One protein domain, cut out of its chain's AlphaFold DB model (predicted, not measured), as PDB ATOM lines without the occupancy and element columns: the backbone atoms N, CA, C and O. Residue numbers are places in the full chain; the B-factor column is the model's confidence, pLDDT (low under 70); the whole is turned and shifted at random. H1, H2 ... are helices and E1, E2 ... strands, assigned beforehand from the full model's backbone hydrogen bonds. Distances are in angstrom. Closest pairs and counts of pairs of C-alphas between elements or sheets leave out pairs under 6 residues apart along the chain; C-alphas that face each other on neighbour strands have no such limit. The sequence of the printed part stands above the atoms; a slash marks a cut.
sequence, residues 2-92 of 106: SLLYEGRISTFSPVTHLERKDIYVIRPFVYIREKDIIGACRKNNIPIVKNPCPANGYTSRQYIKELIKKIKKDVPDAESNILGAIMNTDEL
ATOM      1  N   SER A   2       8.923 -33.571 -30.050       66.94
ATOM      2  CA  SER A   2       9.229 -34.581 -31.051       66.94
ATOM      3  C   SER A   2      10.643 -34.575 -31.610       66.94
ATOM      4  O   SER A   2      11.210 -35.646 -31.764       66.94
ATOM      5  N   LEU A   3      11.261 -33.410 -31.801       78.19
ATOM      6  CA  LEU A   3      12.625 -33.359 -32.323       78.19
ATOM      7  C   LEU A   3      13.661 -33.907 -31.326       78.19
ATOM      8  O   LEU A   3      14.430 -34.796 -31.662       78.19
ATOM      9  N   LEU A   4      13.660 -33.390 -30.095       76.94
ATOM     10  CA  LEU A   4      14.719 -33.663 -29.112       76.94
ATOM     11  C   LEU A   4      14.494 -34.932 -28.285       76.94
ATOM     12  O   LEU A   4      15.457 -35.494 -27.781       76.94
ATOM     13  N   TYR A   5      13.244 -35.376 -28.128       80.19
ATOM     14  CA  TYR A   5      12.923 -36.573 -27.340       80.19
ATOM     15  C   TYR A   5      12.494 -37.763 -28.196       80.19
ATOM     16  O   TYR A   5      12.706 -38.899 -27.794       80.19
ATOM     17  N   GLU A   6      11.879 -37.523 -29.357       80.94
ATOM     18  CA  GLU A   6      11.313 -38.590 -30.195       80.94
ATOM     19  C   GLU A   6      12.052 -38.749 -31.535       80.94
ATOM     20  O   GLU A   6      11.682 -39.609 -32.329       80.94
ATOM     21  N   GLY A   7      13.063 -37.914 -31.812       77.00
ATOM     22  CA  GLY A   7      13.864 -37.962 -33.037       77.00
ATOM     23  C   GLY A   7      13.101 -37.655 -34.330       77.00
ATOM     24  O   GLY A   7      13.570 -38.021 -35.403       77.00
ATOM     25  N   ARG A   8      11.926 -37.012 -34.260       79.62
ATOM     26  CA  ARG A   8      11.096 -36.708 -35.438       79.62
ATOM     27  C   ARG A   8      10.748 -35.229 -35.544       79.62
ATOM     28  O   ARG A   8      10.324 -34.597 -34.571       79.62
ATOM     29  N   ILE A   9      10.853 -34.686 -36.752       77.06
ATOM     30  CA  ILE A   9      10.324 -33.360 -37.070       77.06
ATOM     31  C   ILE A   9       8.823 -33.528 -37.307       77.06
ATOM     32  O   ILE A   9       8.387 -34.014 -38.343       77.06
ATOM     33  N   SER A  10       8.031 -33.176 -36.297       78.12
ATOM     34  CA  SER A  10       6.574 -33.135 -36.383       78.12
ATOM     35  C   SER A  10       6.104 -31.783 -35.875       78.12
ATOM     36  O   SER A  10       6.261 -31.456 -34.693       78.12
ATOM     37  N   THR A  11       5.570 -30.980 -36.787       74.81
ATOM     38  CA  THR A  11       5.014 -29.663 -36.492       74.81
ATOM     39  C   THR A  11       3.503 -29.673 -36.645       74.81
ATOM     40  O   THR A  11       2.927 -30.442 -37.413       74.81
ATOM     41  N   PHE A  12       2.832 -28.844 -35.848       77.44
ATOM     42  CA  PHE A  12       1.389 -28.678 -35.963       77.44
ATOM     43  C   PHE A  12       1.090 -27.767 -37.148       77.44
ATOM     44  O   PHE A  12       1.598 -26.649 -37.200       77.44
ATOM     45  N   SER A  13       0.220 -28.217 -38.052       84.06
ATOM     46  CA  SER A  13      -0.303 -27.353 -39.110       84.06
ATOM     47  C   SER A  13      -1.172 -26.227 -38.514       84.06
ATOM     48  O   SER A  13      -1.899 -26.470 -37.533       84.06
ATOM     49  N   PRO A  14      -1.152 -25.008 -39.092       87.06
ATOM     50  CA  PRO A  14      -2.086 -23.937 -38.742       87.06
ATOM     51  C   PRO A  14      -3.554 -24.360 -38.864       87.06
ATOM     52  O   PRO A  14      -4.388 -23.900 -38.086       87.06
ATOM     53  N   VAL A  15      -3.858 -25.268 -39.797       91.50
ATOM     54  CA  VAL A  15      -5.190 -25.848 -39.999       91.50
ATOM     55  C   VAL A  15      -5.081 -27.369 -39.969       91.50
ATOM     56  O   VAL A  15      -4.268 -27.962 -40.676       91.50
ATOM     57  N   THR A  16      -5.878 -28.025 -39.132       92.06
ATOM     58  CA  THR A  16      -5.934 -29.492 -39.054       92.06
ATOM     59  C   THR A  16      -7.379 -29.950 -39.148       92.06
ATOM     60  O   THR A  16      -8.180 -29.588 -38.290       92.06
ATOM     61  N   HIS A  17      -7.708 -30.758 -40.155       94.06
ATOM     62  CA  HIS A  17      -8.997 -31.446 -40.224       94.06
ATOM     63  C   HIS A  17      -8.955 -32.698 -39.344       94.06
ATOM     64  O   HIS A  17      -8.030 -33.503 -39.423       94.06
ATOM     65  N   LEU A  18      -9.926 -32.823 -38.445       92.50
ATOM     66  CA  LEU A  18     -10.108 -33.975 -37.573       92.50
ATOM     67  C   LEU A  18     -11.199 -34.861 -38.162       92.50
ATOM     68  O   LEU A  18     -12.348 -34.783 -37.734       92.50
ATOM     69  N   GLU A  19     -10.822 -35.722 -39.107       91.50
ATOM     70  CA  GLU A  19     -11.733 -36.584 -39.877       91.50
ATOM     71  C   GLU A  19     -12.761 -37.318 -39.004       91.50
ATOM     72  O   GLU A  19     -13.950 -37.312 -39.296       91.50
ATOM     73  N   ARG A  20     -12.332 -37.874 -37.861       93.88
ATOM     74  CA  ARG A  20     -13.215 -38.620 -36.941       93.88
ATOM     75  C   ARG A  20     -14.379 -37.803 -36.378       93.88
ATOM     76  O   ARG A  20     -15.344 -38.389 -35.903       93.88
ATOM     77  N   LYS A  21     -14.241 -36.478 -36.318       94.00
ATOM     78  CA  LYS A  21     -15.256 -35.563 -35.777       94.00
ATOM     79  C   LYS A  21     -15.763 -34.566 -36.817       94.00
ATOM     80  O   LYS A  21     -16.577 -33.733 -36.453       94.00
ATOM     81  N   ASP A  22     -15.250 -34.636 -38.044       94.62
ATOM     82  CA  ASP A  22     -15.471 -33.678 -39.127       94.62
ATOM     83  C   ASP A  22     -15.361 -32.202 -38.694       94.62
ATOM     84  O   ASP A  22     -16.242 -31.376 -38.910       94.62
ATOM     85  N   ILE A  23     -14.266 -31.867 -38.002       96.25
ATOM     86  CA  ILE A  23     -14.014 -30.508 -37.497       96.25
ATOM     87  C   ILE A  23     -12.659 -30.009 -37.981       96.25
ATOM     88  O   ILE A  23     -11.657 -30.717 -37.902       96.25
ATOM     89  N   TYR A  24     -12.608 -28.744 -38.389       95.25
ATOM     90  CA  TYR A  24     -11.363 -28.035 -38.662       95.25
ATOM     91  C   TYR A  24     -10.885 -27.290 -37.414       95.25
ATOM     92  O   TYR A  24     -11.556 -26.400 -36.896       95.25
ATOM     93  N   VAL A  25      -9.692 -27.635 -36.934       94.44
ATOM     94  CA  VAL A  25      -8.999 -26.898 -35.875       94.44
ATOM     95  C   VAL A  25      -8.096 -25.854 -36.515       94.44
ATOM     96  O   VAL A  25      -7.114 -26.205 -37.171       94.44
ATOM     97  N   ILE A  26      -8.405 -24.580 -36.280       94.56
ATOM     98  CA  ILE A  26      -7.584 -23.440 -36.701       94.56
ATOM     99  C   ILE A  26      -6.720 -22.938 -35.537       94.56
ATOM    100  O   ILE A  26      -7.182 -22.818 -34.402       94.56
ATOM    101  N   ARG A  27      -5.443 -22.647 -35.804       92.81
ATOM    102  CA  ARG A  27      -4.464 -22.146 -34.825       92.81
ATOM    103  C   ARG A  27      -3.956 -20.762 -35.245       92.81
ATOM    104  O   ARG A  27      -2.828 -20.651 -35.723       92.81
ATOM    105  N   PRO A  28      -4.748 -19.692 -35.045       90.81
ATOM    106  CA  PRO A  28      -4.421 -18.354 -35.550       90.81
ATOM    107  C   PRO A  28      -3.134 -17.768 -34.951       90.81
ATOM    108  O   PRO A  28      -2.497 -16.917 -35.559       90.81
ATOM    109  N   PHE A  29      -2.722 -18.230 -33.767       91.44
ATOM    110  CA  PHE A  29      -1.560 -17.695 -33.052       91.44
ATOM    111  C   PHE A  29      -0.281 -18.518 -33.226       91.44
ATOM    112  O   PHE A  29       0.699 -18.258 -32.536       91.44
ATOM    113  N   VAL A  30      -0.254 -19.499 -34.135       87.00
ATOM    114  CA  VAL A  30       0.907 -20.393 -34.300       87.00
ATOM    115  C   VAL A  30       2.191 -19.659 -34.718       87.00
ATOM    116  O   VAL A  30       3.277 -20.077 -34.330       87.00
ATOM    117  N   TYR A  31       2.069 -18.537 -35.434       83.56
ATOM    118  CA  TYR A  31       3.198 -17.704 -35.864       83.56
ATOM    119  C   TYR A  31       3.504 -16.530 -34.919       83.56
ATOM    120  O   TYR A  31       4.476 -15.805 -35.123       83.56
ATOM    121  N   ILE A  32       2.681 -16.309 -33.889       88.75
ATOM    122  CA  ILE A  32       2.830 -15.164 -32.987       88.75
ATOM    123  C   ILE A  32       3.743 -15.551 -31.823       88.75
ATOM    124  O   ILE A  32       3.554 -16.580 -31.173       88.75
ATOM    125  N   ARG A  33       4.727 -14.701 -31.511       87.38
ATOM    126  CA  ARG A  33       5.617 -14.931 -30.365       87.38
ATOM    127  C   ARG A  33       4.886 -14.651 -29.058       87.38
ATOM    128  O   ARG A  33       4.129 -13.692 -28.936       87.38
ATOM    129  N   GLU A  34       5.224 -15.412 -28.024       89.50
ATOM    130  CA  GLU A  34       4.621 -15.274 -26.693       89.50
ATOM    131  C   GLU A  34       4.748 -13.855 -26.114       89.50
ATOM    132  O   GLU A  34       3.802 -13.336 -25.524       89.50
ATOM    133  N   LYS A  35       5.890 -13.187 -26.334       90.12
ATOM    134  CA  LYS A  35       6.104 -11.804 -25.877       90.12
ATOM    135  C   LYS A  35       5.114 -10.809 -26.490       90.12
ATOM    136  O   LYS A  35       4.715  -9.864 -25.813       90.12
ATOM    137  N   ASP A  36       4.712 -11.038 -27.739       93.06
ATOM    138  CA  ASP A  36       3.815 -10.148 -28.473       93.06
ATOM    139  C   ASP A  36       2.383 -10.322 -27.932       93.06
ATOM    140  O   ASP A  36       1.692  -9.336 -27.681       93.06
ATOM    141  N   ILE A  37       1.989 -11.563 -27.604       93.69
ATOM    142  CA  ILE A  37       0.723 -11.876 -26.917       93.69
ATOM    143  C   ILE A  37       0.681 -11.226 -25.528       93.69
ATOM    144  O   ILE A  37      -0.292 -10.558 -25.188       93.69
ATOM    145  N   ILE A  38       1.746 -11.368 -24.727       93.00
ATOM    146  CA  ILE A  38       1.828 -10.751 -23.391       93.00
ATOM    147  C   ILE A  38       1.704  -9.224 -23.491       93.00
ATOM    148  O   ILE A  38       0.974  -8.614 -22.706       93.00
ATOM    149  N   GLY A  39       2.396  -8.605 -24.451       95.12
ATOM    150  CA  GLY A  39       2.310  -7.169 -24.709       95.12
ATOM    151  C   GLY A  39       0.895  -6.728 -25.086       95.12
ATOM    152  O   GLY A  39       0.388  -5.757 -24.524       95.12
ATOM    153  N   ALA A  40       0.228  -7.475 -25.969       95.19
ATOM    154  CA  ALA A  40      -1.150  -7.209 -26.368       95.19
ATOM    155  C   ALA A  40      -2.134  -7.339 -25.194       95.19
ATOM    156  O   ALA A  40      -2.976  -6.459 -25.014       95.19
ATOM    157  N   CYS A  41      -2.004  -8.372 -24.355       95.06
ATOM    158  CA  CYS A  41      -2.849  -8.536 -23.170       95.06
ATOM    159  C   CYS A  41      -2.682  -7.377 -22.186       95.06
ATOM    160  O   CYS A  41      -3.678  -6.857 -21.691       95.06
ATOM    161  N   ARG A  42      -1.441  -6.931 -21.940       94.56
ATOM    162  CA  ARG A  42      -1.164  -5.772 -21.075       94.56
ATOM    163  C   ARG A  42      -1.748  -4.484 -21.648       94.56
ATOM    164  O   ARG A  42      -2.415  -3.758 -20.926       94.56
ATOM    165  N   LYS A  43      -1.531  -4.221 -22.941       96.75
ATOM    166  CA  LYS A  43      -2.028  -3.013 -23.618       96.75
ATOM    167  C   LYS A  43      -3.556  -2.910 -23.583       96.75
ATOM    168  O   LYS A  43      -4.083  -1.813 -23.461       96.75
ATOM    169  N   ASN A  44      -4.247  -4.043 -23.696       96.56
ATOM    170  CA  ASN A  44      -5.709  -4.103 -23.731       96.56
ATOM    171  C   ASN A  44      -6.341  -4.450 -22.370       96.56
ATOM    172  O   ASN A  44      -7.539  -4.706 -22.318       96.56
ATOM    173  N   ASN A  45      -5.561  -4.484 -21.282       94.88
ATOM    174  CA  ASN A  45      -6.028  -4.841 -19.936       94.88
ATOM    175  C   ASN A  45      -6.811  -6.170 -19.875       94.88
ATOM    176  O   ASN A  45      -7.798  -6.297 -19.151       94.88
ATOM    177  N   ILE A  46      -6.372  -7.176 -20.636       94.25
ATOM    178  CA  ILE A  46      -7.015  -8.495 -20.664       94.25
ATOM    179  C   ILE A  46      -6.675  -9.247 -19.364       94.25
ATOM    180  O   ILE A  46      -5.486  -9.405 -19.059       94.25
ATOM    181  N   PRO A  47      -7.668  -9.748 -18.602       91.38
ATOM    182  CA  PRO A  47      -7.415 -10.491 -17.371       91.38
ATOM    183  C   PRO A  47      -6.748 -11.842 -17.670       91.38
ATOM    184  O   PRO A  47      -7.221 -12.622 -18.497       91.38
ATOM    185  N   ILE A  48      -5.644 -12.137 -16.976       87.31
ATOM    186  CA  ILE A  48      -4.873 -13.375 -17.150       87.31
ATOM    187  C   ILE A  48      -5.127 -14.293 -15.953       87.31
ATOM    188  O   ILE A  48      -4.723 -13.993 -14.829       87.31
ATOM    189  N   VAL A  49      -5.747 -15.445 -16.204       88.00
ATOM    190  CA  VAL A  49      -5.945 -16.487 -15.189       88.00
ATOM    191  C   VAL A  49      -4.655 -17.292 -15.037       88.00
ATOM    192  O   VAL A  49      -4.137 -17.848 -16.008       88.00
ATOM    193  N   LYS A  50      -4.121 -17.374 -13.813       80.81
ATOM    194  CA  LYS A  50      -2.975 -18.243 -13.521       80.81
ATOM    195  C   LYS A  50      -3.439 -19.696 -13.474       80.81
ATOM    196  O   LYS A  50      -4.415 -20.017 -12.805       80.81
ATOM    197  N   ASN A  51      -2.727 -20.573 -14.175       79.88
ATOM    198  CA  ASN A  51      -3.037 -21.999 -14.185       79.88
ATOM    199  C   ASN A  51      -2.721 -22.621 -12.802       79.88
ATOM    200  O   ASN A  51      -1.569 -22.518 -12.371       79.88
ATOM    201  N   PRO A  52      -3.699 -23.261 -12.125       79.50
ATOM    202  CA  PRO A  52      -3.530 -23.838 -10.788       79.50
ATOM    203  C   PRO A  52      -2.797 -25.191 -10.775       79.50
ATOM    204  O   PRO A  52      -2.556 -25.746  -9.708       79.50
ATOM    205  N   CYS A  53      -2.473 -25.763 -11.937       79.12
ATOM    206  CA  CYS A  53      -1.865 -27.087 -12.024       79.12
ATOM    207  C   CYS A  53      -0.465 -27.122 -11.368       79.12
ATOM    208  O   CYS A  53       0.406 -26.356 -11.779       79.12
ATOM    209  N   PRO A  54      -0.192 -28.052 -10.431       71.50
ATOM    210  CA  PRO A  54       1.099 -28.133  -9.734       71.50
ATOM    211  C   PRO A  54       2.269 -28.531 -10.649       71.50
ATOM    212  O   PRO A  54       3.414 -28.194 -10.370       71.50
ATOM    213  N   ALA A  55       1.997 -29.197 -11.776       74.06
ATOM    214  CA  ALA A  55       3.011 -29.529 -12.779       74.06
ATOM    215  C   ALA A  55       3.391 -28.330 -13.676       74.06
ATOM    216  O   ALA A  55       4.339 -28.410 -14.462       74.06
ATOM    217  N   ASN A  56       2.659 -27.215 -13.589       70.06
ATOM    218  CA  ASN A  56       2.924 -26.017 -14.372       70.06
ATOM    219  C   ASN A  56       4.286 -25.416 -13.979       70.06
ATOM    220  O   ASN A  56       4.486 -24.998 -12.845       70.06
ATOM    221  N   GLY A  57       5.226 -25.380 -14.925       68.44
ATOM    222  CA  GLY A  57       6.597 -24.899 -14.708       68.44
ATOM    223  C   GLY A  57       7.661 -25.997 -14.584       68.44
ATOM    224  O   GLY A  57       8.824 -25.722 -14.859       68.44
ATOM    225  N   TYR A  58       7.276 -27.247 -14.311       76.50
ATOM    226  CA  TYR A  58       8.201 -28.389 -14.187       76.50
ATOM    227  C   TYR A  58       8.014 -29.418 -15.307       76.50
ATOM    228  O   TYR A  58       8.169 -30.620 -15.115       76.50
ATOM    229  N   THR A  59       7.646 -28.953 -16.501       86.44
ATOM    230  CA  THR A  59       7.447 -29.831 -17.660       86.44
ATOM    231  C   THR A  59       8.658 -29.810 -18.581       86.44
ATOM    232  O   THR A  59       9.341 -28.792 -18.720       86.44
ATOM    233  N   SER A  60       8.859 -30.891 -19.332       84.69
ATOM    234  CA  SER A  60       9.852 -30.945 -20.410       84.69
ATOM    235  C   SER A  60       9.659 -29.824 -21.440       84.69
ATOM    236  O   SER A  60      10.622 -29.325 -22.014       84.69
ATOM    237  N   ARG A  61       8.418 -29.357 -21.650       84.44
ATOM    238  CA  ARG A  61       8.134 -28.204 -22.518       84.44
ATOM    239  C   ARG A  61       8.760 -26.919 -21.973       84.44
ATOM    240  O   ARG A  61       9.344 -26.163 -22.745       84.44
ATOM    241  N   GLN A  62       8.652 -26.691 -20.665       86.44
ATOM    242  CA  GLN A  62       9.276 -25.543 -20.013       86.44
ATOM    243  C   GLN A  62      10.804 -25.646 -20.064       86.44
ATOM    244  O   GLN A  62      11.466 -24.664 -20.388       86.44
ATOM    245  N   TYR A  63      11.361 -26.840 -19.846       89.88
ATOM    246  CA  TYR A  63      12.800 -27.074 -19.982       89.88
ATOM    247  C   TYR A  63      13.321 -26.723 -21.385       89.88
ATOM    248  O   TYR A  63      14.265 -25.945 -21.509       89.88
ATOM    249  N   ILE A  64      12.669 -27.211 -22.448       88.81
ATOM    250  CA  ILE A  64      13.060 -26.889 -23.831       88.81
ATOM    251  C   ILE A  64      12.943 -25.389 -24.123       88.81
ATOM    252  O   ILE A  64      13.805 -24.827 -24.794       88.81
ATOM    253  N   LYS A  65      11.918 -24.714 -23.592       87.88
ATOM    254  CA  LYS A  65      11.775 -23.258 -23.728       87.88
ATOM    255  C   LYS A  65      12.957 -22.511 -23.107       87.88
ATOM    256  O   LYS A  65      13.494 -21.596 -23.727       87.88
ATOM    257  N   GLU A  66      13.385 -22.902 -21.909       90.75
ATOM    258  CA  GLU A  66      14.559 -22.304 -21.266       90.75
ATOM    259  C   GLU A  66      15.868 -22.673 -21.981       90.75
ATOM    260  O   GLU A  66      16.768 -21.840 -22.073       90.75
ATOM    261  N   LEU A  67      15.968 -23.874 -22.557       91.38
ATOM    262  CA  LEU A  67      17.111 -24.275 -23.379       91.38
ATOM    263  C   LEU A  67      17.246 -23.399 -24.632       91.38
ATOM    264  O   LEU A  67      18.324 -22.868 -24.884       91.38
ATOM    265  N   ILE A  68      16.157 -23.176 -25.373       88.69
ATOM    266  CA  ILE A  68      16.161 -22.300 -26.557       88.69
ATOM    267  C   ILE A  68      16.588 -20.877 -26.174       88.69
ATOM    268  O   ILE A  68      17.387 -20.264 -26.877       88.69
ATOM    269  N   LYS A  69      16.125 -20.359 -25.029       89.69
ATOM    270  CA  LYS A  69      16.570 -19.049 -24.528       89.69
ATOM    271  C   LYS A  69      18.067 -19.000 -24.232       89.69
ATOM    272  O   LYS A  69      18.668 -17.953 -24.439       89.69
ATOM    273  N   LYS A  70      18.660 -20.087 -23.723       93.25
ATOM    274  CA  LYS A  70      20.112 -20.171 -23.502       93.25
ATOM    275  C   LYS A  70      20.862 -20.153 -24.828       93.25
ATOM    276  O   LYS A  70      21.717 -19.299 -24.992       93.25
ATOM    277  N   ILE A  71      20.455 -20.987 -25.788       92.12
ATOM    278  CA  ILE A  71      21.043 -21.012 -27.140       92.12
ATOM    279  C   ILE A  71      20.988 -19.620 -27.776       92.12
ATOM    280  O   ILE A  71      21.961 -19.170 -28.364       92.12
ATOM    281  N   LYS A  72      19.876 -18.901 -27.600       91.00
ATOM    282  CA  LYS A  72      19.703 -17.544 -28.121       91.00
ATOM    283  C   LYS A  72      20.704 -16.523 -27.568       91.00
ATOM    284  O   LYS A  72      20.957 -15.518 -28.221       91.00
ATOM    285  N   LYS A  73      21.248 -16.738 -26.366       92.44
ATOM    286  CA  LYS A  73      22.288 -15.854 -25.817       92.44
ATOM    287  C   LYS A  73      23.593 -15.975 -26.598       92.44
ATOM    288  O   LYS A  73      24.260 -14.966 -26.783       92.44
ATOM    289  N   ASP A  74      23.904 -17.181 -27.063       94.50
ATOM    290  CA  ASP A  74      25.135 -17.471 -27.797       94.50
ATOM    291  C   ASP A  74      24.952 -17.250 -29.307       94.50
ATOM    292  O   ASP A  74      25.851 -16.771 -29.991       94.50
ATOM    293  N   VAL A  75      23.759 -17.555 -29.828       94.69
ATOM    294  CA  VAL A  75      23.374 -17.403 -31.236       94.69
ATOM    295  C   VAL A  75      22.045 -16.632 -31.310       94.69
ATOM    296  O   VAL A  75      20.974 -17.247 -31.242       94.69
ATOM    297  N   PRO A  76      22.079 -15.291 -31.453       91.00
ATOM    298  CA  PRO A  76      20.898 -14.421 -31.362       91.00
ATOM    299  C   PRO A  76      19.713 -14.822 -32.254       91.00
ATOM    300  O   PRO A  76      18.556 -14.739 -31.825       91.00
ATOM    301  N   ASP A  77      20.004 -15.320 -33.457       90.69
ATOM    302  CA  ASP A  77      19.009 -15.671 -34.476       90.69
ATOM    303  C   ASP A  77      18.628 -17.159 -34.483       90.69
ATOM    304  O   ASP A  77      17.889 -17.613 -35.356       90.69
ATOM    305  N   ALA A  78      19.092 -17.947 -33.505       90.12
ATOM    306  CA  ALA A  78      18.846 -19.390 -33.475       90.12
ATOM    307  C   ALA A  78      17.353 -19.743 -33.542       90.12
ATOM    308  O   ALA A  78      16.958 -20.639 -34.279       90.12
ATOM    309  N   GLU A  79      16.508 -19.025 -32.802       85.06
ATOM    310  CA  GLU A  79      15.063 -19.274 -32.766       85.06
ATOM    311  C   GLU A  79      14.397 -19.042 -34.135       85.06
ATOM    312  O   GLU A  79      13.616 -19.881 -34.588       85.06
ATOM    313  N   SER A  80      14.724 -17.936 -34.812       86.94
ATOM    314  CA  SER A  80      14.208 -17.624 -36.150       86.94
ATOM    315  C   SER A  80      14.755 -18.572 -37.209       86.94
ATOM    316  O   SER A  80      13.994 -19.013 -38.066       86.94
ATOM    317  N   ASN A  81      16.032 -18.944 -37.121       88.44
ATOM    318  CA  ASN A  81      16.661 -19.863 -38.066       88.44
ATOM    319  C   ASN A  81      16.086 -21.278 -37.940       88.44
ATOM    320  O   ASN A  81      15.813 -21.912 -38.953       88.44
ATOM    321  N   ILE A  82      15.823 -21.757 -36.716       86.31
ATOM    322  CA  ILE A  82      15.150 -23.046 -36.488       86.31
ATOM    323  C   ILE A  82      13.741 -23.027 -37.088       86.31
ATOM    324  O   ILE A  82      13.348 -23.978 -37.760       86.31
ATOM    325  N   LEU A  83      12.977 -21.952 -36.862       82.75
ATOM    326  CA  LEU A  83      11.640 -21.816 -37.440       82.75
ATOM    327  C   LEU A  83      11.701 -21.787 -38.977       82.75
ATOM    328  O   LEU A  83      10.933 -22.490 -39.626       82.75
ATOM    329  N   GLY A  84      12.626 -21.013 -39.549       86.06
ATOM    330  CA  GLY A  84      12.849 -20.930 -40.993       86.06
ATOM    331  C   GLY A  84      13.202 -22.285 -41.602       86.06
ATOM    332  O   GLY A  84      12.566 -22.697 -42.566       86.06
ATOM    333  N   ALA A  85      14.125 -23.025 -40.985       84.50
ATOM    334  CA  ALA A  85      14.527 -24.357 -41.432       84.50
ATOM    335  C   ALA A  85      13.364 -25.364 -41.436       84.50
ATOM    336  O   ALA A  85      13.301 -26.235 -42.293       84.50
ATOM    337  N   ILE A  86      12.422 -25.242 -40.497       82.06
ATOM    338  CA  ILE A  86      11.227 -26.096 -40.446       82.06
ATOM    339  C   ILE A  86      10.220 -25.739 -41.550       82.06
ATOM    340  O   ILE A  86       9.503 -26.617 -42.024       82.06
ATOM    341  N   MET A  87      10.116 -24.461 -41.920       80.12
ATOM    342  CA  MET A  87       9.174 -23.991 -42.944       80.12
ATOM    343  C   MET A  87       9.717 -24.139 -44.369       80.12
ATOM    344  O   MET A  87       8.932 -24.155 -45.311       80.12
ATOM    345  N   ASN A  88      11.034 -24.244 -44.529       84.81
ATOM    346  CA  ASN A  88      11.700 -24.358 -45.819       84.81
ATOM    347  C   ASN A  88      11.849 -25.830 -46.234       84.81
ATOM    348  O   ASN A  88      12.929 -26.415 -46.163       84.81
ATOM    349  N   THR A  89      10.734 -26.448 -46.623       79.44
ATOM    350  CA  THR A  89      10.718 -27.848 -47.077       79.44
ATOM    351  C   THR A  89      11.434 -28.051 -48.408       79.44
ATOM    352  O   THR A  89      11.913 -29.151 -48.666       79.44
ATOM    353  N   ASP A  90      11.522 -27.007 -49.233       80.19
ATOM    354  CA  ASP A  90      12.091 -27.082 -50.581       80.19
ATOM    355  C   ASP A  90      13.624 -27.200 -50.553       80.19
ATOM    356  O   ASP A  90      14.213 -27.868 -51.399       80.19
ATOM    357  N   GLU A  91      14.279 -26.625 -49.538       79.94
ATOM    358  CA  GLU A  91      15.732 -26.722 -49.326       79.94
ATOM    359  C   GLU A  91      16.125 -27.824 -48.323       79.94
ATOM    360  O   GLU A  91      17.211 -27.803 -47.733       79.94
ATOM    361  N   LEU A  92      15.251 -28.810 -48.104       80.50
ATOM    362  CA  LEU A  92      15.497 -29.888 -47.151       80.50
ATOM    363  C   LEU A  92      16.577 -30.861 -47.662       80.50
ATOM    364  O   LEU A  92      16.284 -31.876 -48.288       80.50
TER     365      LEU A  92
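What this domain is: This is residues 2 to 92 of the 106 residues of an uncharacterized protein of Clostridiaceae bacterium (UniProt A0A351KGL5). This is an open frame with few contacts: the E1 and E2 hairpin, its residues 18 to 23 sticking out, and H2 are separate arms, while H3 and H4 meet at a corner. Residues 44 to 59 loop from H2 to H3. The printed part has 91 residues, mostly helix, with four named helices and two antiparallel strands in the order H1 E1 E2 H2 H3 H4; it is loose, radius of gyration of the C-alphas 16.3 A, spanning 45 by 42 by 29 A.

Where its parts are: Find C-alpha 2 at (9.229, -34.581, -31.051), where H1, residues 2 to 6, begins. Read on through E1, 15 to 18, E2, 23 to 26, H2, 34 to 43, 14.3 A long, H3, 60 to 74, 21.7 A, and H4, 78 to 87, 14.3 A, ending at (9.174, -23.991, -42.944).

How they stand to each other: In the hairpin E1 and E2, find N 16 and O 25 within hydrogen-bond range, 2.9 A. H3, with residues 68 to 72 alone, touches H4, closest at C-alphas of Lys 72 and Ala 78, 5.7 A, at a steep tilt of 64 degrees, opposite ways. H1 and H2 touch no helix. Every O i to N i+4 pair is within range in H1, H2 and H4, and 10 of 11 in H3.

The domain as a whole: The farthest C-alphas, Asp 22 and Asp 74, are 45.2 A apart. The printed part has no cut; H2 to H3 is a long link. Residues 2 and 57 have pLDDT under 70.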